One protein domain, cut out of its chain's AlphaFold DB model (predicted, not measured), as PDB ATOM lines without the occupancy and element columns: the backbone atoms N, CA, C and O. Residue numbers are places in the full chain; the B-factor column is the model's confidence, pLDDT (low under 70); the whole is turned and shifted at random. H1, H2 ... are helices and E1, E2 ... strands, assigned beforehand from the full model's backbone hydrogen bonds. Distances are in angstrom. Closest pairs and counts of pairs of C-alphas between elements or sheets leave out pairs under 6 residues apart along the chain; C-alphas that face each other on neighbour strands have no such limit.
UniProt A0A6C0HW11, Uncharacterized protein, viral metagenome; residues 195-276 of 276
ATOM      1  N   GLN A 195     155.850 198.605 127.954       98.44
ATOM      2  CA  GLN A 195     156.012 199.393 126.725       98.44
ATOM      3  C   GLN A 195     156.549 198.546 125.566       98.44
ATOM      4  O   GLN A 195     156.030 198.646 124.454       98.44
ATOM      5  N   TYR A 196     157.551 197.696 125.816       98.50
ATOM      6  CA  TYR A 196     158.080 196.775 124.807       98.50
ATOM      7  C   TYR A 196     156.985 195.825 124.300       98.50
ATOM      8  O   TYR A 196     156.823 195.653 123.090       98.50
ATOM      9  N   LEU A 197     156.207 195.236 125.215       98.44
ATOM     10  CA  LEU A 197     155.122 194.312 124.893       98.44
ATOM     11  C   LEU A 197     154.070 194.980 124.002       98.44
ATOM     12  O   LEU A 197     153.732 194.441 122.948       98.44
ATOM     13  N   GLN A 198     153.616 196.178 124.379       98.12
ATOM     14  CA  GLN A 198     152.636 196.952 123.613       98.12
ATOM     15  C   GLN A 198     153.166 197.341 122.229       98.12
ATOM     16  O   GLN A 198     152.479 197.137 121.229       98.12
ATOM     17  N   ALA A 199     154.403 197.840 122.151       98.06
ATOM     18  CA  ALA A 199     155.018 198.260 120.893       98.06
ATOM     19  C   ALA A 199     155.220 197.104 119.900       98.06
ATOM     20  O   ALA A 199     155.197 197.323 118.691       98.06
ATOM     21  N   ASN A 200     155.385 195.875 120.399       97.69
ATOM     22  CA  ASN A 200     155.571 194.677 119.579       97.69
ATOM     23  C   ASN A 200     154.284 193.847 119.398       97.69
ATOM     24  O   ASN A 200     154.328 192.767 118.807       97.69
ATOM     25  N   GLY A 201     153.133 194.340 119.872       97.94
ATOM     26  CA  GLY A 201     151.833 193.688 119.689       97.94
ATOM     27  C   GLY A 201     151.636 192.413 120.514       97.94
ATOM     28  O   GLY A 201     150.813 191.574 120.150       97.94
ATOM     29  N   PHE A 202     152.378 192.243 121.611       98.50
ATOM     30  CA  PHE A 202     152.181 191.123 122.526       98.50
ATOM     31  C   PHE A 202     151.001 191.390 123.460       98.50
ATOM     32  O   PHE A 202     150.881 192.468 124.040       98.50
ATOM     33  N   THR A 203     150.139 190.391 123.650       98.12
ATOM     34  CA  THR A 203     148.971 190.507 124.537       98.12
ATOM     35  C   THR A 203     148.909 189.355 125.531       98.12
ATOM     36  O   THR A 203     149.159 188.200 125.183       98.12
ATOM     37  N   LYS A 204     148.580 189.662 126.791       98.19
ATOM     38  CA  LYS A 204     148.366 188.651 127.835       98.19
ATOM     39  C   LYS A 204     147.140 187.813 127.490       98.19
ATOM     40  O   LYS A 204     146.072 188.357 127.222       98.19
ATOM     41  N   TYR A 205     147.288 186.493 127.518       97.00
ATOM     42  CA  TYR A 205     146.207 185.554 127.243       97.00
ATOM     43  C   TYR A 205     145.623 184.978 128.533       97.00
ATOM     44  O   TYR A 205     144.471 185.257 128.861       97.00
ATOM     45  N   LYS A 206     146.398 184.171 129.264       95.81
ATOM     46  CA  LYS A 206     145.976 183.509 130.510       95.81
ATOM     47  C   LYS A 206     147.182 183.234 131.398       95.81
ATOM     48  O   LYS A 206     148.289 183.117 130.893       95.81
ATOM     49  N   LEU A 207     146.967 183.069 132.699       94.75
ATOM     50  CA  LEU A 207     148.012 182.577 133.602       94.75
ATOM     51  C   LEU A 207     148.344 181.107 133.299       94.75
ATOM     52  O   LEU A 207     147.438 180.329 132.986       94.75
ATOM     53  N   ARG A 208     149.611 180.703 133.442       93.56
ATOM     54  CA  ARG A 208     150.074 179.319 133.215       93.56
ATOM     55  C   ARG A 208     149.268 178.310 134.034       93.56
ATOM     56  O   ARG A 208     148.817 177.301 133.503       93.56
ATOM     57  N   ASN A 209     148.999 178.621 135.301       89.06
ATOM     58  CA  ASN A 209     148.247 177.743 136.202       89.06
ATOM     59  C   ASN A 209     146.789 177.483 135.768       89.06
ATOM     60  O   ASN A 209     146.182 176.512 136.218       89.06
ATOM     61  N   SER A 210     146.230 178.291 134.859       91.38
ATOM     62  CA  SER A 210     144.895 178.047 134.298       91.38
ATOM     63  C   SER A 210     144.828 176.762 133.461       91.38
ATOM     64  O   SER A 210     143.734 176.258 133.204       91.38
ATOM     65  N   PHE A 211     145.983 176.204 133.086       89.19
ATOM     66  CA  PHE A 211     146.108 174.943 132.360       89.19
ATOM     67  C   PHE A 211     146.256 173.713 133.271       89.19
ATOM     68  O   PHE A 211     146.190 172.598 132.761       89.19
ATOM     69  N   ASN A 212     146.370 173.870 134.598       83.12
ATOM     70  CA  ASN A 212     146.628 172.756 135.528       83.12
ATOM     71  C   ASN A 212     145.567 171.638 135.489       83.12
ATOM     72  O   ASN A 212     145.874 170.496 135.806       83.12
ATOM     73  N   ASN A 213     144.328 171.957 135.094       80.69
ATOM     74  CA  ASN A 213     143.225 170.995 134.955       80.69
ATOM     75  C   ASN A 213     142.974 170.590 133.492       80.69
ATOM     76  O   ASN A 213     141.868 170.194 133.129       80.69
ATOM     77  N   THR A 214     143.974 170.754 132.631       86.69
ATOM     78  CA  THR A 214     143.914 170.407 131.209       86.69
ATOM     79  C   THR A 214     144.998 169.389 130.873       86.69
ATOM     80  O   THR A 214     145.896 169.140 131.671       86.69
ATOM     81  N   ASN A 215     144.954 168.824 129.665       85.50
ATOM     82  CA  ASN A 215     146.005 167.921 129.185       85.50
ATOM     83  C   ASN A 215     147.274 168.661 128.713       85.50
ATOM     84  O   ASN A 215     148.195 168.023 128.211       85.50
ATOM     85  N   ILE A 216     147.317 169.993 128.835       89.38
ATOM     86  CA  ILE A 216     148.429 170.832 128.386       89.38
ATOM     87  C   ILE A 216     149.399 171.016 129.552       89.38
ATOM     88  O   ILE A 216     149.084 171.678 130.539       89.38
ATOM     89  N   ASN A 217     150.605 170.468 129.409       92.06
ATOM     90  CA  ASN A 217     151.671 170.583 130.401       92.06
ATOM     91  C   ASN A 217     152.675 171.652 129.975       92.06
ATOM     92  O   ASN A 217     153.598 171.375 129.212       92.06
ATOM     93  N   ILE A 218     152.487 172.875 130.459       94.94
ATOM     94  CA  ILE A 218     153.373 173.995 130.134       94.94
ATOM     95  C   ILE A 218     154.637 173.917 130.992       94.94
ATOM     96  O   ILE A 218     154.548 173.750 132.209       94.94
ATOM     97  N   ARG A 219     155.802 174.056 130.355       94.81
ATOM     98  CA  ARG A 219     157.107 174.094 131.019       94.81
ATOM     99  C   ARG A 219     157.215 175.287 131.970       94.81
ATOM    100  O   ARG A 219     156.832 176.398 131.610       94.81
ATOM    101  N   SER A 220     157.793 175.072 133.152       94.00
ATOM    102  CA  SER A 220     158.267 176.172 133.995       94.00
ATOM    103  C   SER A 220     159.654 176.645 133.539       94.00
ATOM    104  O   SER A 220     160.565 175.822 133.388       94.00
ATOM    105  N   ASN A 221     159.810 177.957 133.341       95.19
ATOM    106  CA  ASN A 221     161.069 178.626 132.999       95.19
ATOM    107  C   ASN A 221     161.304 179.800 133.986       95.19
ATOM    108  O   ASN A 221     160.410 180.637 134.143       95.19
ATOM    109  N   PRO A 222     162.468 179.867 134.663       95.19
ATOM    110  CA  PRO A 222     162.754 180.881 135.683       95.19
ATOM    111  C   PRO A 222     162.884 182.313 135.133       95.19
ATOM    112  O   PRO A 222     162.685 183.282 135.875       95.19
ATOM    113  N   ASP A 223     163.171 182.466 133.843       95.88
ATOM    114  CA  ASP A 223     163.415 183.748 133.177       95.88
ATOM    115  C   ASP A 223     162.125 184.498 132.821       95.88
ATOM    116  O   ASP A 223     162.124 185.716 132.623       95.88
ATOM    117  N   MET A 224     160.990 183.801 132.835       94.00
ATOM    118  CA  MET A 224     159.689 184.319 132.409       94.00
ATOM    119  C   MET A 224     158.836 184.826 133.580       94.00
ATOM    120  O   MET A 224     159.239 184.782 134.747       94.00
ATOM    121  N   ASP A 225     157.653 185.352 133.254       94.12
ATOM    122  CA  ASP A 225     156.574 185.549 134.218       94.12
ATOM    123  C   ASP A 225     155.530 184.414 134.111       94.12
ATOM    124  O   ASP A 225     155.706 183.431 133.392       94.12
ATOM    125  N   GLU A 226     154.443 184.517 134.878       93.12
ATOM    126  CA  GLU A 226     153.389 183.496 134.921       93.12
ATOM    127  C   GLU A 226     152.340 183.635 133.804       93.12
ATOM    128  O   GLU A 226     151.391 182.845 133.756       93.12
ATOM    129  N   TRP A 227     152.440 184.645 132.938       96.94
ATOM    130  CA  TRP A 227     151.480 184.872 131.866       96.94
ATOM    131  C   TRP A 227     151.869 184.106 130.605       96.94
ATOM    132  O   TRP A 227     152.997 184.121 130.135       96.94
ATOM    133  N   ILE A 228     150.875 183.478 129.994       97.56
ATOM    134  CA  ILE A 228     150.939 183.033 128.608       97.56
ATOM    135  C   ILE A 228     150.517 184.203 127.733       97.56
ATOM    136  O   ILE A 228     149.513 184.869 128.018       97.56
ATOM    137  N   TYR A 229     151.257 184.431 126.656       98.38
ATOM    138  CA  TYR A 229     151.039 185.549 125.748       98.38
ATOM    139  C   TYR A 229     150.590 185.076 124.372       98.38
ATOM    140  O   TYR A 229     150.717 183.906 124.004       98.38
ATOM    141  N   LYS A 230     150.076 186.026 123.598       98.38
ATOM    142  CA  LYS A 230     149.953 185.913 122.153       98.38
ATOM    143  C   LYS A 230     150.829 186.940 121.461       98.38
ATOM    144  O   LYS A 230     150.989 188.049 121.975       98.38
ATOM    145  N   ASN A 231     151.362 186.574 120.300       97.25
ATOM    146  CA  ASN A 231     152.064 187.502 119.422       97.25
ATOM    147  C   ASN A 231     151.080 188.407 118.651       97.25
ATOM    148  O   ASN A 231     149.857 188.266 118.762       97.25
ATOM    149  N   LYS A 232     151.627 189.323 117.845       96.62
ATOM    150  CA  LYS A 232     150.864 190.245 116.986       96.62
ATOM    151  C   LYS A 232     149.933 189.544 115.985       96.62
ATOM    152  O   LYS A 232     148.933 190.125 115.578       96.62
ATOM    153  N   ASP A 233     150.249 188.301 115.628       96.88
ATOM    154  CA  ASP A 233     149.482 187.459 114.707       96.88
ATOM    155  C   ASP A 233     148.426 186.614 115.456       96.88
ATOM    156  O   ASP A 233     147.781 185.739 114.883       96.88
ATOM    157  N   ASN A 234     148.203 186.911 116.748       97.12
ATOM    158  CA  ASN A 234     147.253 186.252 117.652       97.12
ATOM    159  C   ASN A 234     147.574 184.763 117.920       97.12
ATOM    160  O   ASN A 234     146.714 184.011 118.393       97.12
ATOM    161  N   GLU A 235     148.818 184.342 117.683       97.50
ATOM    162  CA  GLU A 235     149.315 182.995 117.965       97.50
ATOM    163  C   GLU A 235     149.824 182.888 119.403       97.50
ATOM    164  O   GLU A 235     150.482 183.793 119.914       97.50
ATOM    165  N   ILE A 236     149.537 181.763 120.060       97.44
ATOM    166  CA  ILE A 236     149.941 181.518 121.449       97.44
ATOM    167  C   ILE A 236     151.447 181.239 121.519       97.44
ATOM    168  O   ILE A 236     151.950 180.371 120.807       97.44
ATOM    169  N   MET A 237     152.125 181.926 122.435       97.94
ATOM    170  CA  MET A 237     153.533 181.726 122.777       97.94
ATOM    171  C   MET A 237     153.627 180.912 124.066       97.94
ATOM    172  O   MET A 237     153.190 181.381 125.119       97.94
ATOM    173  N   MET A 238     154.114 179.674 123.962       96.50
ATOM    174  CA  MET A 238     154.357 178.787 125.107       96.50
ATOM    175  C   MET A 238     155.237 177.595 124.717       96.50
ATOM    176  O   MET A 238     155.269 177.198 123.548       96.50
ATOM    177  N   ALA A 239     155.870 176.958 125.704       96.69
ATOM    178  CA  ALA A 239     156.503 175.649 125.562       96.69
ATOM    179  C   ALA A 239     155.694 174.578 126.299       96.69
ATOM    180  O   ALA A 239     155.491 174.645 127.511       96.69
ATOM    181  N   GLU A 240     155.243 173.573 125.557       96.19
ATOM    182  CA  GLU A 240     154.465 172.452 126.081       96.19
ATOM    183  C   GLU A 240     155.326 171.189 126.097       96.19
ATOM    184  O   GLU A 240     155.905 170.827 125.074       96.19
ATOM    185  N   TYR A 241     155.415 170.503 127.236       96.75
ATOM    186  CA  TYR A 241     156.131 169.234 127.327       96.75
ATOM    187  C   TYR A 241     155.553 168.196 126.368       96.75
ATOM    188  O   TYR A 241     154.340 168.011 126.266       96.75
ATOM    189  N   LYS A 242     156.443 167.461 125.699       95.62
ATOM    190  CA  LYS A 242     156.071 166.263 124.943       95.62
ATOM    191  C   LYS A 242     155.550 165.197 125.911       95.62
ATOM    192  O   LYS A 242     156.022 165.094 127.041       95.62
ATOM    193  N   GLU A 243     154.638 164.342 125.450       91.25
ATOM    194  CA  GLU A 243     153.986 163.302 126.271       91.25
ATOM    195  C   GLU A 243     154.981 162.433 127.072       91.25
ATOM    196  O   GLU A 243     154.771 162.131 128.247       91.25
ATOM    197  N   ASN A 244     156.126 162.106 126.463       91.94
ATOM    198  CA  ASN A 244     157.196 161.308 127.067       91.94
ATOM    199  C   ASN A 244     158.479 162.114 127.323       91.94
ATOM    200  O   ASN A 244     159.574 161.570 127.182       91.94
ATOM    201  N   ALA A 245     158.352 163.398 127.672       96.25
ATOM    202  CA  ALA A 245     159.489 164.264 127.976       96.25
ATOM    203  C   ALA A 245     160.417 163.650 129.042       96.25
ATOM    204  O   ALA A 245     159.964 163.168 130.087       96.25
ATOM    205  N   LYS A 246     161.724 163.657 128.758       95.31
ATOM    206  CA  LYS A 246     162.806 163.154 129.624       95.31
ATOM    207  C   LYS A 246     163.795 164.246 130.034       95.31
ATOM    208  O   LYS A 246     164.674 163.978 130.857       95.31
ATOM    209  N   SER A 247     163.668 165.423 129.432       95.62
ATOM    210  CA  SER A 247     164.478 166.610 129.671       95.62
ATOM    211  C   SER A 247     163.597 167.855 129.705       95.62
ATOM    212  O   SER A 247     162.526 167.888 129.092       95.62
ATOM    213  N   ILE A 248     164.064 168.906 130.383       94.88
ATOM    214  CA  ILE A 248     163.407 170.222 130.372       94.88
ATOM    215  C   ILE A 248     163.296 170.823 128.962       94.88
ATOM    216  O   ILE A 248     162.484 171.719 128.745       94.88
ATOM    217  N   MET A 249     164.093 170.331 128.009       94.88
ATOM    218  CA  MET A 249     164.104 170.769 126.612       94.88
ATOM    219  C   MET A 249     163.213 169.919 125.704       94.88
ATOM    220  O   MET A 249     163.043 170.254 124.530       94.88
ATOM    221  N   ASP A 250     162.612 168.842 126.221       96.50
ATOM    222  CA  ASP A 250     161.679 167.993 125.474       96.50
ATOM    223  C   ASP A 250     160.291 168.641 125.387       96.50
ATOM    224  O   ASP A 250     159.286 168.120 125.876       96.50
ATOM    225  N   VAL A 251     160.241 169.794 124.725       96.75
ATOM    226  CA  VAL A 251     159.047 170.616 124.542       96.75
ATOM    227  C   VAL A 251     158.717 170.815 123.065       96.75
ATOM    228  O   VAL A 251     159.583 170.713 122.196       96.75
ATOM    229  N   ASN A 252     157.447 171.087 122.788       96.69
ATOM    230  CA  ASN A 252     156.968 171.667 121.542       96.69
ATOM    231  C   ASN A 252     156.756 173.162 121.786       96.69
ATOM    232  O   ASN A 252     155.922 173.540 122.613       96.69
ATOM    233  N   ILE A 253     157.508 174.006 121.082       96.50
ATOM    234  CA  ILE A 253     157.442 175.459 121.281       96.50
ATOM    235  C   ILE A 253     156.490 176.048 120.255       96.50
ATOM    236  O   ILE A 253     156.637 175.827 119.054       96.50
ATOM    237  N   LYS A 254     155.487 176.784 120.715       95.06
ATOM    238  CA  LYS A 254     154.513 177.443 119.846       95.06
ATOM    239  C   LYS A 254     154.914 178.909 119.655       95.06
ATOM    240  O   LYS A 254     155.348 179.519 120.629       95.06
ATOM    241  N   PRO A 255     154.803 179.458 118.429       93.31
ATOM    242  CA  PRO A 255     154.203 178.844 117.240       93.31
ATOM    243  C   PRO A 255     155.179 178.062 116.334       93.31
ATOM    244  O   PRO A 255     154.731 177.235 115.549       93.31
ATOM    245  N   THR A 256     156.494 178.281 116.426       91.19
ATOM    246  CA  THR A 256     157.455 177.889 115.365       91.19
ATOM    247  C   THR A 256     158.478 176.817 115.753       91.19
ATOM    248  O   THR A 256     159.386 176.518 114.983       91.19
ATOM    249  N   ASN A 257     158.356 176.225 116.938       93.06
ATOM    250  CA  ASN A 257     159.341 175.321 117.535       93.06
ATOM    251  C   ASN A 257     160.747 175.938 117.714       93.06
ATOM    252  O   ASN A 257     161.761 175.253 117.588       93.06
ATOM    253  N   ASN A 258     160.802 177.238 118.015       93.75
ATOM    254  CA  ASN A 258     162.024 177.987 118.309       93.75
ATOM    255  C   ASN A 258     161.897 178.663 119.686       93.75
ATOM    256  O   ASN A 258     160.902 179.341 119.940       93.75
ATOM    257  N   TYR A 259     162.907 178.488 120.549       91.62
ATOM    258  CA  TYR A 259     162.959 178.981 121.936       91.62
ATOM    259  C   TYR A 259     162.690 180.481 122.069       91.62
ATOM    260  O   TYR A 259     162.026 180.906 123.008       91.62
ATOM    261  N   GLN A 260     163.081 181.271 121.068       94.19
ATOM    262  CA  GLN A 260     162.798 182.708 121.020       94.19
ATOM    263  C   GLN A 260     161.302 183.026 121.077       94.19
ATOM    264  O   GLN A 260     160.921 184.111 121.493       94.19
ATOM    265  N   HIS A 261     160.444 182.104 120.641       95.00
ATOM    266  CA  HIS A 261     159.001 182.310 120.609       95.00
ATOM    267  C   HIS A 261     158.254 181.646 121.762       95.00
ATOM    268  O   HIS A 261     157.030 181.728 121.806       95.00
ATOM    269  N   GLU A 262     158.957 181.029 122.711       96.19
ATOM    270  CA  GLU A 262     158.324 180.464 123.901       96.19
ATOM    271  C   GLU A 262     157.604 181.533 124.721       96.19
ATOM    272  O   GLU A 262     156.512 181.292 125.228       96.19
ATOM    273  N   HIS A 263     158.203 182.719 124.825       97.88
ATOM    274  CA  HIS A 263     157.682 183.818 125.620       97.88
ATOM    275  C   HIS A 263     158.189 185.163 125.079       97.88
ATOM    276  O   HIS A 263     159.319 185.229 124.590       97.88
ATOM    277  N   PRO A 264     157.431 186.270 125.190       98.19
ATOM    278  CA  PRO A 264     157.912 187.588 124.765       98.19
ATOM    279  C   PRO A 264     159.215 188.041 125.440       98.19
ATOM    280  O   PRO A 264     159.961 188.830 124.867       98.19
ATOM    281  N   PHE A 265     159.496 187.551 126.650       98.19
ATOM    282  CA  PHE A 265     160.725 187.884 127.384       98.19
ATOM    283  C   PHE A 265     161.953 187.213 126.763       98.19
ATOM    284  O   PHE A 265     162.966 187.884 126.576       98.19
ATOM    285  N   GLU A 266     161.838 185.942 126.370       98.06
ATOM    286  CA  GLU A 266     162.849 185.244 125.564       98.06
ATOM    287  C   GLU A 266     163.029 185.946 124.222       98.06
ATOM    288  O   GLU A 266     164.147 186.267 123.821       98.06
ATOM    289  N   PHE A 267     161.916 186.265 123.550       98.00
ATOM    290  CA  PHE A 267     161.941 186.971 122.272       98.00
ATOM    291  C   PHE A 267     162.726 188.281 122.377       98.00
ATOM    292  O   PHE A 267     163.599 188.547 121.557       98.00
ATOM    293  N   MET A 268     162.444 189.087 123.403       98.38
ATOM    294  CA  MET A 268     163.160 190.329 123.682       98.38
ATOM    295  C   MET A 268     164.648 190.088 123.948       98.38
ATOM    296  O   MET A 268     165.478 190.764 123.342       98.38
ATOM    297  N   ALA A 269     164.988 189.136 124.820       98.38
ATOM    298  CA  ALA A 269     166.368 188.852 125.198       98.38
ATOM    299  C   ALA A 269     167.203 188.396 123.992       98.38
ATOM    300  O   ALA A 269     168.267 188.951 123.734       98.38
ATOM    301  N   TYR A 270     166.702 187.461 123.184       97.94
ATOM    302  CA  TYR A 270     167.382 187.044 121.956       97.94
ATOM    303  C   TYR A 270     167.447 188.147 120.901       97.94
ATOM    304  O   TYR A 270     168.486 188.314 120.265       97.94
ATOM    305  N   ASN A 271     166.358 188.892 120.693       97.56
ATOM    306  CA  ASN A 271     166.322 189.951 119.688       97.56
ATOM    307  C   ASN A 271     167.368 191.031 119.988       97.56
ATOM    308  O   ASN A 271     168.146 191.382 119.109       97.56
ATOM    309  N   ILE A 272     167.439 191.502 121.234       98.00
ATOM    310  CA  ILE A 272     168.426 192.509 121.637       98.00
ATOM    311  C   ILE A 272     169.844 191.937 121.560       98.00
ATOM    312  O   ILE A 272     170.699 192.569 120.947       98.00
ATOM    313  N   THR A 273     170.099 190.739 122.102       97.69
ATOM    314  CA  THR A 273     171.434 190.116 122.051       97.69
ATOM    315  C   THR A 273     171.943 189.936 120.618       97.69
ATOM    316  O   THR A 273     173.127 190.129 120.369       97.69
ATOM    317  N   ASN A 274     171.071 189.618 119.657       96.56
ATOM    318  CA  ASN A 274     171.455 189.455 118.249       96.56
ATOM    319  C   ASN A 274     171.734 190.782 117.520       96.56
ATOM    320  O   ASN A 274     172.273 190.756 116.414       96.56
ATOM    321  N   GLN A 275     171.341 191.923 118.090       95.38
ATOM    322  CA  GLN A 275     171.544 193.243 117.488       95.38
ATOM    323  C   GLN A 275     172.824 193.950 117.963       95.38
ATOM    324  O   GLN A 275     173.140 195.015 117.427       95.38
ATOM    325  N   ILE A 276     173.561 193.391 118.934       91.81
ATOM    326  CA  ILE A 276     174.689 194.059 119.623       91.81
ATOM    327  C   ILE A 276     176.004 193.276 119.631       91.81
ATOM    328  O   ILE A 276     176.038 192.031 119.560       91.81
TER     329      ILE A 276
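AT A GLANCE: This is residues 195 to 276 of the 276 residues of an uncharacterized protein of viral metagenome (UniProt A0A6C0HW11). Look first for a small, staggered four-stranded antiparallel sheet, with H3 reaching away from it as an arm that meets the strands with its first residues, 264 to 267. The short helices H1 and H2 lie at the two ends of edge strand E1, and a long loop, residues 212 to 226, leads from H2 past E3 and back to E2. The printed part has 82 residues, with three named helices and four named strands in the order H1, E1, H2, E2, E3, E4, H3; the sheet's order is E1, E2, E3, E4. The class is mixed, helices and strands, with 39 residues, under half, in named elements. The whole is compact, with a radius of gyration of the C-alphas of 12.7 A, and spans 37 by 25 by 22 A, only just elongated.

IN THESE COORDINATES: Find C-alpha 195 at (156.012, 199.393, 126.725), where H1 begins and runs to residue 199. E1 follows as residues 203 to 207, 12.1 A long, and H2 is residues 208 to 211. E2 is residues 227 to 230, 9.9 A; E3, residues 236 to 241, begins at C-alpha 236 at (149.941, 181.518, 121.449) and is 15.0 A long. E4 is residues 251 to 254, 9.4 A. H3, residues 264 to 274, covers 15.1 A and ends at C-alpha 274 at (171.455, 189.455, 118.249).

HOW THE PARTS SIT: Start at edge strand E1, antiparallel to E2 at 142 degrees, where N 205 and O 228 are 2.8 A apart. E2 and E3 are a hairpin at 124 degrees, with N 237 and O 229 at 2.9 A. E3 and E4 are a hairpin at 170 degrees, with N 252 and O 240 at 2.8 A. E2, E3 and E4 form a meander, each strand the antiparallel neighbour of the one before. The pairing is staggered: E3 pairs with E2 over residues 236 to 237 and with E4 over 238 to 241. H3 only grazes the sheet; its closest C-alphas to E2 are those of Pro 264 and Tyr 229, 7.2 A apart. H2 also only grazes it, with residues 208 to 210. H1 is not on the sheet; it is close to H3 but not clearly touching, with the C-alphas of Leu 197 and Pro 264 the closest, at 7.3 A. In H1 and H3 every O i to N i+4 pair is within hydrogen-bond range; H2 is too short for such a pair.

THE WHOLE: The C-alphas of Asn 213 and Ile 276, the chain's last residue, are the two farthest apart, at 41.9 A. The printed part has no cut, and the long link is H2 to E2, with 15 residues. The mean pLDDT of the printed part is 95.2, and no printed residue is under 70.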